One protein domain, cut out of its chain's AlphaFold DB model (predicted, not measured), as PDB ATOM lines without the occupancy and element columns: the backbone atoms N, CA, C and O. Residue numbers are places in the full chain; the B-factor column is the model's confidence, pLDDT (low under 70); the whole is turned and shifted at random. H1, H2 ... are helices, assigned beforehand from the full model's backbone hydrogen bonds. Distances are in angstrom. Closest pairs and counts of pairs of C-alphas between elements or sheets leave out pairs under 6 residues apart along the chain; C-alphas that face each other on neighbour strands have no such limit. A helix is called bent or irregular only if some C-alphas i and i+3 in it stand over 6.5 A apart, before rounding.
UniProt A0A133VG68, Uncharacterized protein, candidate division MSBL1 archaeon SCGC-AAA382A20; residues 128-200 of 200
ATOM      1  N   TRP A 128     187.240 153.093 151.871       95.75
ATOM      2  CA  TRP A 128     186.938 153.747 153.146       95.75
ATOM      3  C   TRP A 128     186.150 155.059 152.986       95.75
ATOM      4  O   TRP A 128     185.534 155.525 153.941       95.75
ATOM      5  N   GLU A 129     186.093 155.630 151.782       95.62
ATOM      6  CA  GLU A 129     185.305 156.818 151.451       95.62
ATOM      7  C   GLU A 129     183.814 156.619 151.769       95.62
ATOM      8  O   GLU A 129     183.125 157.562 152.155       95.62
ATOM      9  N   ILE A 130     183.322 155.378 151.693       94.38
ATOM     10  CA  ILE A 130     181.950 155.023 152.078       94.38
ATOM     11  C   ILE A 130     181.720 155.235 153.577       94.38
ATOM     12  O   ILE A 130     180.647 155.701 153.961       94.38
ATOM     13  N   ILE A 131     182.723 154.963 154.423       92.38
ATOM     14  CA  ILE A 131     182.646 155.257 155.861       92.38
ATOM     15  C   ILE A 131     182.561 156.765 156.079       92.38
ATOM     16  O   ILE A 131     181.778 157.197 156.917       92.38
ATOM     17  N   ILE A 132     183.320 157.574 155.331       93.81
ATOM     18  CA  ILE A 132     183.241 159.038 155.452       93.81
ATOM     19  C   ILE A 132     181.834 159.518 155.094       93.81
ATOM     20  O   ILE A 132     181.227 160.255 155.868       93.81
ATOM     21  N   LEU A 133     181.299 159.080 153.952       92.44
ATOM     22  CA  LEU A 133     179.959 159.468 153.512       92.44
ATOM     23  C   LEU A 133     178.894 159.026 154.526       92.44
ATOM     24  O   LEU A 133     178.076 159.837 154.952       92.44
ATOM     25  N   GLY A 134     178.947 157.772 154.981       89.38
ATOM     26  CA  GLY A 134     178.048 157.259 156.016       89.38
ATOM     27  C   GLY A 134     178.191 157.994 157.352       89.38
ATOM     28  O   GLY A 134     177.193 158.279 158.008       89.38
ATOM     29  N   GLY A 135     179.416 158.359 157.732       89.19
ATOM     30  CA  GLY A 135     179.723 159.105 158.950       89.19
ATOM     31  C   GLY A 135     179.179 160.530 158.920       89.19
ATOM     32  O   GLY A 135     178.562 160.958 159.892       89.19
ATOM     33  N   ILE A 136     179.328 161.244 157.798       89.62
ATOM     34  CA  ILE A 136     178.721 162.570 157.594       89.62
ATOM     35  C   ILE A 136     177.198 162.470 157.708       89.62
ATOM     36  O   ILE A 136     176.577 163.303 158.374       89.62
ATOM     37  N   GLY A 137     176.595 161.441 157.108       86.19
ATOM     38  CA  GLY A 137     175.149 161.243 157.164       86.19
ATOM     39  C   GLY A 137     174.644 160.934 158.572       86.19
ATOM     40  O   GLY A 137     173.717 161.569 159.066       86.19
ATOM     41  N   MET A 138     175.319 160.026 159.278       84.12
ATOM     42  CA  MET A 138     174.986 159.689 160.664       84.12
ATOM     43  C   MET A 138     175.160 160.889 161.599       84.12
ATOM     44  O   MET A 138     174.307 161.136 162.449       84.12
ATOM     45  N   PHE A 139     176.242 161.653 161.433       83.50
ATOM     46  CA  PHE A 139     176.493 162.862 162.210       83.50
ATOM     47  C   PHE A 139     175.381 163.890 161.973       83.50
ATOM     48  O   PHE A 139     174.707 164.308 162.907       83.50
ATOM     49  N   SER A 140     175.122 164.255 160.719       79.31
ATOM     50  CA  SER A 140     174.100 165.253 160.384       79.31
ATOM     51  C   SER A 140     172.677 164.826 160.783       79.31
ATOM     52  O   SER A 140     171.903 165.672 161.238       79.31
ATOM     53  N   GLY A 141     172.351 163.530 160.716       72.38
ATOM     54  CA  GLY A 141     171.094 162.972 161.225       72.38
ATOM     55  C   GLY A 141     170.977 163.022 162.754       72.38
ATOM     56  O   GLY A 141     169.975 163.489 163.286       72.38
ATOM     57  N   TYR A 142     172.023 162.635 163.492       69.31
ATOM     58  CA  TYR A 142     172.013 162.697 164.960       69.31
ATOM     59  C   TYR A 142     171.852 164.132 165.484       69.31
ATOM     60  O   TYR A 142     171.116 164.382 166.441       69.31
ATOM     61  N   PHE A 143     172.531 165.096 164.856       65.88
ATOM     62  CA  PHE A 143     172.402 166.495 165.250       65.88
ATOM     63  C   PHE A 143     171.034 167.082 164.875       65.88
ATOM     64  O   PHE A 143     170.515 167.893 165.650       65.88
ATOM     65  N   HIS A 144     170.431 166.636 163.762       62.78
ATOM     66  CA  HIS A 144     169.048 166.963 163.396       62.78
ATOM     67  C   HIS A 144     168.077 166.605 164.529       62.78
ATOM     68  O   HIS A 144     167.388 167.498 165.023       62.78
ATOM     69  N   ALA A 145     168.124 165.360 165.012       58.12
ATOM     70  CA  ALA A 145     167.217 164.842 166.038       58.12
ATOM     71  C   ALA A 145     167.346 165.532 167.410       58.12
ATOM     72  O   ALA A 145     166.392 165.563 168.182       58.12
ATOM     73  N   LYS A 146     168.523 166.071 167.759       52.50
ATOM     74  CA  LYS A 146     168.792 166.499 169.143       52.50
ATOM     75  C   LYS A 146     168.808 168.011 169.369       52.50
ATOM     76  O   LYS A 146     168.478 168.442 170.471       52.50
ATOM     77  N   HIS A 147     169.212 168.825 168.386       45.50
ATOM     78  CA  HIS A 147     169.494 170.254 168.635       45.50
ATOM     79  C   HIS A 147     169.324 171.207 167.442       45.50
ATOM     80  O   HIS A 147     169.395 172.420 167.634       45.50
ATOM     81  N   ILE A 148     169.168 170.698 166.218       49.84
ATOM     82  CA  ILE A 148     169.285 171.516 165.004       49.84
ATOM     83  C   ILE A 148     167.935 172.017 164.467       49.84
ATOM     84  O   ILE A 148     167.880 173.139 163.959       49.84
ATOM     85  N   SER A 149     166.856 171.242 164.620       51.66
ATOM     86  CA  SER A 149     165.498 171.675 164.238       51.66
ATOM     87  C   SER A 149     165.108 172.994 164.927       51.66
ATOM     88  O   SER A 149     164.561 173.890 164.296       51.66
ATOM     89  N   THR A 150     165.524 173.195 166.180       51.50
ATOM     90  CA  THR A 150     165.236 174.418 166.945       51.50
ATOM     91  C   THR A 150     166.108 175.624 166.569       51.50
ATOM     92  O   THR A 150     165.958 176.694 167.157       51.50
ATOM     93  N   ARG A 151     167.035 175.478 165.607       56.84
ATOM     94  CA  ARG A 151     167.970 176.527 165.155       56.84
ATOM     95  C   ARG A 151     167.929 176.792 163.641       56.84
ATOM     96  O   ARG A 151     168.804 177.501 163.152       56.84
ATOM     97  N   GLY A 152     166.971 176.219 162.903       60.91
ATOM     98  CA  GLY A 152     166.833 176.417 161.447       60.91
ATOM     99  C   GLY A 152     167.977 175.830 160.609       60.91
ATOM    100  O   GLY A 152     168.297 176.341 159.539       60.91
ATOM    101  N   LEU A 153     168.668 174.805 161.128       68.88
ATOM    102  CA  LEU A 153     169.721 174.078 160.400       68.88
ATOM    103  C   LEU A 153     169.249 172.678 159.948       68.88
ATOM    104  O   LEU A 153     170.032 171.901 159.393       68.88
ATOM    105  N   GLY A 154     167.992 172.317 160.231       73.75
ATOM    106  CA  GLY A 154     167.450 170.987 159.945       73.75
ATOM    107  C   GLY A 154     167.275 170.765 158.449       73.75
ATOM    108  O   GLY A 154     167.556 169.684 157.937       73.75
ATOM    109  N   GLU A 155     166.918 171.836 157.760       83.56
ATOM    110  CA  GLU A 155     166.692 171.942 156.330       83.56
ATOM    111  C   GLU A 155     168.006 171.695 155.588       83.56
ATOM    112  O   GLU A 155     168.050 170.947 154.611       83.56
ATOM    113  N   LEU A 156     169.111 172.240 156.112       86.00
ATOM    114  CA  LEU A 156     170.446 171.999 155.573       86.00
ATOM    115  C   LEU A 156     170.879 170.539 155.768       86.00
ATOM    116  O   LEU A 156     171.516 169.967 154.886       86.00
ATOM    117  N   SER A 157     170.513 169.911 156.889       86.25
ATOM    118  CA  SER A 157     170.794 168.487 157.105       86.25
ATOM    119  C   SER A 157     170.072 167.610 156.075       86.25
ATOM    120  O   SER A 157     170.706 166.753 155.455       86.25
ATOM    121  N   LEU A 158     168.782 167.855 155.815       88.12
ATOM    122  CA  LEU A 158     168.042 167.113 154.789       88.12
ATOM    123  C   LEU A 158     168.569 167.388 153.379       88.12
ATOM    124  O   LEU A 158     168.739 166.442 152.610       88.12
ATOM    125  N   PHE A 159     168.885 168.649 153.066       92.31
ATOM    126  CA  PHE A 159     169.539 169.034 151.815       92.31
ATOM    127  C   PHE A 159     170.802 168.202 151.582       92.31
ATOM    128  O   PHE A 159     170.951 167.591 150.524       92.31
ATOM    129  N   LEU A 160     171.696 168.154 152.576       92.88
ATOM    130  CA  LEU A 160     172.982 167.467 152.465       92.88
ATOM    131  C   LEU A 160     172.803 165.954 152.334       92.88
ATOM    132  O   LEU A 160     173.394 165.354 151.436       92.88
ATOM    133  N   ASN A 161     171.987 165.346 153.199       93.38
ATOM    134  CA  ASN A 161     171.793 163.897 153.233       93.38
ATOM    135  C   ASN A 161     171.106 163.379 151.972       93.38
ATOM    136  O   ASN A 161     171.632 162.500 151.294       93.38
ATOM    137  N   PHE A 162     169.935 163.925 151.653       93.94
ATOM    138  CA  PHE A 162     169.104 163.416 150.567       93.94
ATOM    139  C   PHE A 162     169.495 163.971 149.193       93.94
ATOM    140  O   PHE A 162     169.144 163.382 148.176       93.94
ATOM    141  N   GLY A 163     170.253 165.067 149.139       95.75
ATOM    142  CA  GLY A 163     170.860 165.571 147.912       95.75
ATOM    143  C   GLY A 163     172.284 165.030 147.723       95.75
ATOM    144  O   GLY A 163     172.444 163.863 147.346       95.75
ATOM    145  N   PRO A 164     173.332 165.849 147.940       96.88
ATOM    146  CA  PRO A 164     174.709 165.495 147.602       96.88
ATOM    147  C   PRO A 164     175.191 164.157 148.149       96.88
ATOM    148  O   PRO A 164     175.826 163.407 147.414       96.88
ATOM    149  N   LEU A 165     174.897 163.831 149.408       96.50
ATOM    150  CA  LEU A 165     175.513 162.686 150.071       96.50
ATOM    151  C   LEU A 165     175.072 161.348 149.460       96.50
ATOM    152  O   LEU A 165     175.924 160.544 149.079       96.50
ATOM    153  N   ILE A 166     173.761 161.117 149.312       97.88
ATOM    154  CA  ILE A 166     173.243 159.887 148.692       97.88
ATOM    155  C   ILE A 166     173.617 159.819 147.206       97.88
ATOM    156  O   ILE A 166     174.039 158.759 146.737       97.88
ATOM    157  N   VAL A 167     173.498 160.925 146.460       98.38
ATOM    158  CA  VAL A 167     173.801 160.930 145.016       98.38
ATOM    159  C   VAL A 167     175.284 160.643 144.771       98.38
ATOM    160  O   VAL A 167     175.616 159.774 143.959       98.38
ATOM    161  N   LEU A 168     176.183 161.314 145.500       98.00
ATOM    162  CA  LEU A 168     177.623 161.076 145.406       98.00
ATOM    163  C   LEU A 168     178.007 159.686 145.900       98.00
ATOM    164  O   LEU A 168     178.840 159.048 145.268       98.00
ATOM    165  N   GLY A 169     177.396 159.191 146.978       97.81
ATOM    166  CA  GLY A 169     177.646 157.838 147.472       97.81
ATOM    167  C   GLY A 169     177.229 156.764 146.474       97.81
ATOM    168  O   GLY A 169     178.006 155.854 146.190       97.81
ATOM    169  N   SER A 170     176.047 156.900 145.872       98.44
ATOM    170  CA  SER A 170     175.581 155.979 144.833       98.44
ATOM    171  C   SER A 170     176.491 155.996 143.603       98.44
ATOM    172  O   SER A 170     176.906 154.937 143.127       98.44
ATOM    173  N   TYR A 171     176.887 157.185 143.139       98.56
ATOM    174  CA  TYR A 171     177.853 157.335 142.050       98.56
ATOM    175  C   TYR A 171     179.212 156.708 142.400       98.56
ATOM    176  O   TYR A 171     179.740 155.895 141.641       98.56
ATOM    177  N   PHE A 172     179.758 157.021 143.579       98.44
ATOM    178  CA  PHE A 172     181.049 156.516 144.039       98.44
ATOM    179  C   PHE A 172     181.065 154.987 144.136       98.44
ATOM    180  O   PHE A 172     182.011 154.356 143.675       98.44
ATOM    181  N   VAL A 173     180.007 154.360 144.659       98.31
ATOM    182  CA  VAL A 173     179.917 152.891 144.727       98.31
ATOM    183  C   VAL A 173     179.971 152.249 143.331       98.31
ATOM    184  O   VAL A 173     180.495 151.139 143.182       98.31
ATOM    185  N   GLN A 174     179.468 152.929 142.299       98.44
ATOM    186  CA  GLN A 174     179.532 152.444 140.920       98.44
ATOM    187  C   GLN A 174     180.929 152.612 140.308       98.44
ATOM    188  O   GLN A 174     181.457 151.650 139.748       98.44
ATOM    189  N   VAL A 175     181.537 153.800 140.428       97.56
ATOM    190  CA  VAL A 175     182.724 154.177 139.627       97.56
ATOM    191  C   VAL A 175     184.015 154.425 140.419       97.56
ATOM    192  O   VAL A 175     185.053 154.665 139.807       97.56
ATOM    193  N   GLN A 176     183.972 154.381 141.755       96.88
ATOM    194  CA  GLN A 176     185.088 154.644 142.688       96.88
ATOM    195  C   GLN A 176     185.798 155.985 142.477       96.88
ATOM    196  O   GLN A 176     187.008 156.115 142.664       96.88
ATOM    197  N   LYS A 177     185.043 157.000 142.057       95.25
ATOM    198  CA  LYS A 177     185.518 158.371 141.876       95.25
ATOM    199  C   LYS A 177     184.424 159.337 142.287       95.25
ATOM    200  O   LYS A 177     183.242 159.045 142.117       95.25
ATOM    201  N   PHE A 178     184.822 160.500 142.780       95.38
ATOM    202  CA  PHE A 178     183.921 161.639 142.896       95.38
ATOM    203  C   PHE A 178     183.884 162.404 141.571       95.38
ATOM    204  O   PHE A 178     184.846 162.379 140.803       95.38
ATOM    205  N   GLY A 179     182.761 163.059 141.293       94.12
ATOM    206  CA  GLY A 179     182.561 163.845 140.080       94.12
ATOM    207  C   GLY A 179     181.780 165.114 140.380       94.12
ATOM    208  O   GLY A 179     180.981 165.152 141.317       94.12
ATOM    209  N   ILE A 180     182.000 166.149 139.572       96.88
ATOM    210  CA  ILE A 180     181.252 167.404 139.690       96.88
ATOM    211  C   ILE A 180     179.823 167.239 139.165       96.88
ATOM    212  O   ILE A 180     178.888 167.816 139.707       96.88
ATOM    213  N   GLU A 181     179.626 166.392 138.158       96.81
ATOM    214  CA  GLU A 181     178.327 166.122 137.552       96.81
ATOM    215  C   GLU A 181     177.302 165.529 138.534       96.81
ATOM    216  O   GLU A 181     176.221 166.109 138.644       96.81
ATOM    217  N   PRO A 182     177.585 164.444 139.290       97.19
ATOM    218  CA  PRO A 182     176.647 163.945 140.297       97.19
ATOM    219  C   PRO A 182     176.413 164.956 141.429       97.19
ATOM    220  O   PRO A 182     175.301 165.025 141.948       97.19
ATOM    221  N   LEU A 183     177.409 165.782 141.780       97.56
ATOM    222  CA  LEU A 183     177.223 166.858 142.756       97.56
ATOM    223  C   LEU A 183     176.220 167.897 142.240       97.56
ATOM    224  O   LEU A 183     175.243 168.186 142.925       97.56
ATOM    225  N   LEU A 184     176.402 168.422 141.027       97.81
ATOM    226  CA  LEU A 184     175.483 169.402 140.438       97.81
ATOM    227  C   LEU A 184     174.081 168.818 140.227       97.81
ATOM    228  O   LEU A 184     173.090 169.475 140.540       97.81
ATOM    229  N   ALA A 185     173.992 167.568 139.765       96.94
ATOM    230  CA  ALA A 185     172.722 166.871 139.573       96.94
ATOM    231  C   ALA A 185     171.960 166.660 140.892       96.94
ATOM    232  O   ALA A 185     170.734 166.591 140.891       96.94
ATOM    233  N   SER A 186     172.669 166.582 142.022       97.62
ATOM    234  CA  SER A 186     172.057 166.418 143.341       97.62
ATOM    235  C   SER A 186     171.420 167.694 143.900       97.62
ATOM    236  O   SER A 186     170.543 167.598 144.758       97.62
ATOM    237  N   LEU A 187     171.825 168.879 143.423       97.31
ATOM    238  CA  LEU A 187     171.385 170.156 143.996       97.31
ATOM    239  C   LEU A 187     169.866 170.358 143.908       97.31
ATOM    240  O   LEU A 187     169.286 170.700 144.934       97.31
ATOM    241  N   PRO A 188     169.179 170.101 142.774       96.69
ATOM    242  CA  PRO A 188     167.722 170.226 142.715       96.69
ATOM    243  C   PRO A 188     166.998 169.310 143.708       96.69
ATOM    244  O   PRO A 188     166.030 169.737 144.330       96.69
ATOM    245  N   ILE A 189     167.486 168.075 143.904       95.19
ATOM    246  CA  ILE A 189     166.923 167.139 144.893       95.19
ATOM    247  C   ILE A 189     167.160 167.667 146.308       95.19
ATOM    248  O   ILE A 189     166.228 167.717 147.105       95.19
ATOM    249  N   GLY A 190     168.383 168.103 146.617       93.94
ATOM    250  CA  GLY A 190     168.698 168.687 147.917       93.94
ATOM    251  C   GLY A 190     167.829 169.909 148.222       93.94
ATOM    252  O   GLY A 190     167.277 170.007 149.315       93.94
ATOM    253  N   ILE A 191     167.666 170.824 147.259       94.38
ATOM    254  CA  ILE A 191     166.830 172.030 147.400       94.38
ATOM    255  C   ILE A 191     165.368 171.642 147.634       94.38
ATOM    256  O   ILE A 191     164.719 172.220 148.498       94.38
ATOM    257  N   LEU A 192     164.851 170.641 146.917       92.44
ATOM    258  CA  LEU A 192     163.496 170.143 147.146       92.44
ATOM    259  C   LEU A 192     163.322 169.647 148.590       92.44
ATOM    260  O   LEU A 192     162.340 169.993 149.243       92.44
ATOM    261  N   MET A 193     164.294 168.891 149.104       90.44
ATOM    262  CA  MET A 193     164.273 168.381 150.479       90.44
ATOM    263  C   MET A 193     164.384 169.491 151.527       90.44
ATOM    264  O   MET A 193     163.714 169.426 152.554       90.44
ATOM    265  N   PHE A 194     165.169 170.531 151.244       89.62
ATOM    266  CA  PHE A 194     165.214 171.750 152.050       89.62
ATOM    267  C   PHE A 194     163.824 172.402 152.133       89.62
ATOM    268  O   PHE A 194     163.326 172.669 153.223       89.62
ATOM    269  N   CYS A 195     163.170 172.606 150.985       88.19
ATOM    270  CA  CYS A 195     161.857 173.250 150.906       88.19
ATOM    271  C   CYS A 195     160.740 172.436 151.578       88.19
ATOM    272  O   CYS A 195     159.830 173.030 152.149       88.19
ATOM    273  N   ILE A 196     160.804 171.099 151.530       83.31
ATOM    274  CA  ILE A 196     159.826 170.221 152.197       83.31
ATOM    275  C   ILE A 196     159.848 170.415 153.714       83.31
ATOM    276  O   ILE A 196     158.792 170.381 154.336       83.31
ATOM    277  N   LEU A 197     161.022 170.618 154.315       79.00
ATOM    278  CA  LEU A 197     161.088 170.873 155.752       79.00
ATOM    279  C   LEU A 197     160.769 172.325 156.097       79.00
ATOM    280  O   LEU A 197     160.191 172.566 157.141       79.00
ATOM    281  N   LEU A 198     161.076 173.274 155.211       80.81
ATOM    282  CA  LEU A 198     160.754 174.687 155.426       80.81
ATOM    283  C   LEU A 198     159.240 174.956 155.537       80.81
ATOM    284  O   LEU A 198     158.837 175.915 156.188       80.81
ATOM    285  N   ILE A 199     158.407 174.154 154.865       78.88
ATOM    286  CA  ILE A 199     156.941 174.279 154.924       78.88
ATOM    287  C   ILE A 199     156.312 173.514 156.106       78.88
ATOM    288  O   ILE A 199     155.124 173.699 156.367       78.88
ATOM    289  N   ASN A 200     157.078 172.650 156.782       66.50
ATOM    290  CA  ASN A 200     156.633 171.858 157.933       66.50
ATOM    291  C   ASN A 200     156.722 172.669 159.230       66.50
ATOM    292  O   ASN A 200     155.696 172.749 159.939       66.50
TER     293      ASN A 200
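AT A GLANCE: This is residues 128 to 200 of the 200 residues of an uncharacterized protein of candidate division MSBL1 archaeon SCGC-AAA382A20 (UniProt A0A133VG68). Three long helices lie side by side in a flat row, running alternately one way and back, with H2 in the middle, H1 along one side of it and H3 along the other. H2 is bent but runs nearly straight as two arms, H2a and H2b, while H1 has a kink near residue 145, and its last turns fold toward the beginning of H2a. The printed part has 73 residues with three named helices in the order H1, H2, H3 and no named strand; the class is all helix. It is compact, with a radius of gyration of the C-alphas of 12.6 A, and flat, spanning 38 by 24 by 12 A.

HOW THE PARTS SIT: H1, residues 129 to 151, touches both arms of H2, which is residues 154 to 175. By its hydrogen bonds H2 was assigned as one helix, but it is bent, with C-alphas 161 and 164 6.5 A apart; its arms, H2a, residues 154 to 161, and H2b, residues 164 to 175, are near each other at a shallow tilt of 7 degrees. H1 and H2a form a helical hairpin, opposite ways at a shallow tilt of 10 degrees, their closest C-alphas being those of Ile 148 and Gly 154, 5.4 A apart. H1 touches H2b with residues 130 to 137 alone, closest at the C-alphas of Leu 133 and Leu 165, 6.5 A apart. H3, residues 180 to 198, touches H2a at a shallow tilt of 28 degrees, opposite ways; the closest C-alphas are those of Phe 159 and Gly 190, 4.0 A apart. H2b and H3 form a second helical hairpin at a shallow tilt of 31 degrees; H3 touches H2b with residues 182 to 190 alone, and the closest C-alphas, those of Pro 164 and Ser 186, are 5.1 A apart. H1 and H3 are apart. Each O i to N i+4 pair is within hydrogen-bond range in H2a and H2b, against 15 of 19 in H1 and 12 of 15 in H3.

IN THESE COORDINATES: H1 begins at C-alpha 129 (185.305, 156.818, 151.451) and is 29.6 A long; it has a kink of 65 degrees near residue 145 and is irregular, with C-alphas 146 and 149 7.9 A apart. H2a is 10.7 A long, and H2b is 16.0 A long, ending at C-alpha 175 (182.724, 154.177, 139.627). H3 is 26.8 A long and ends at C-alpha 198 (160.754, 174.687, 155.426); it has a kink of 29 degrees near residue 189 and is irregular, but only just, with C-alphas 185 and 188 6.8 A apart.

THE WHOLE: The two C-alphas farthest apart, those of Thr 150 and Val 175, are 38.2 A apart. The printed part has no cut and ends at residue 200, the chain's last residue. The links H1 to H2, of 2 residues, and H2 to H3, of 4, are both tight. The mean pLDDT of the printed part is 86.1; residues 142 to 153 and residue 200 are under 70.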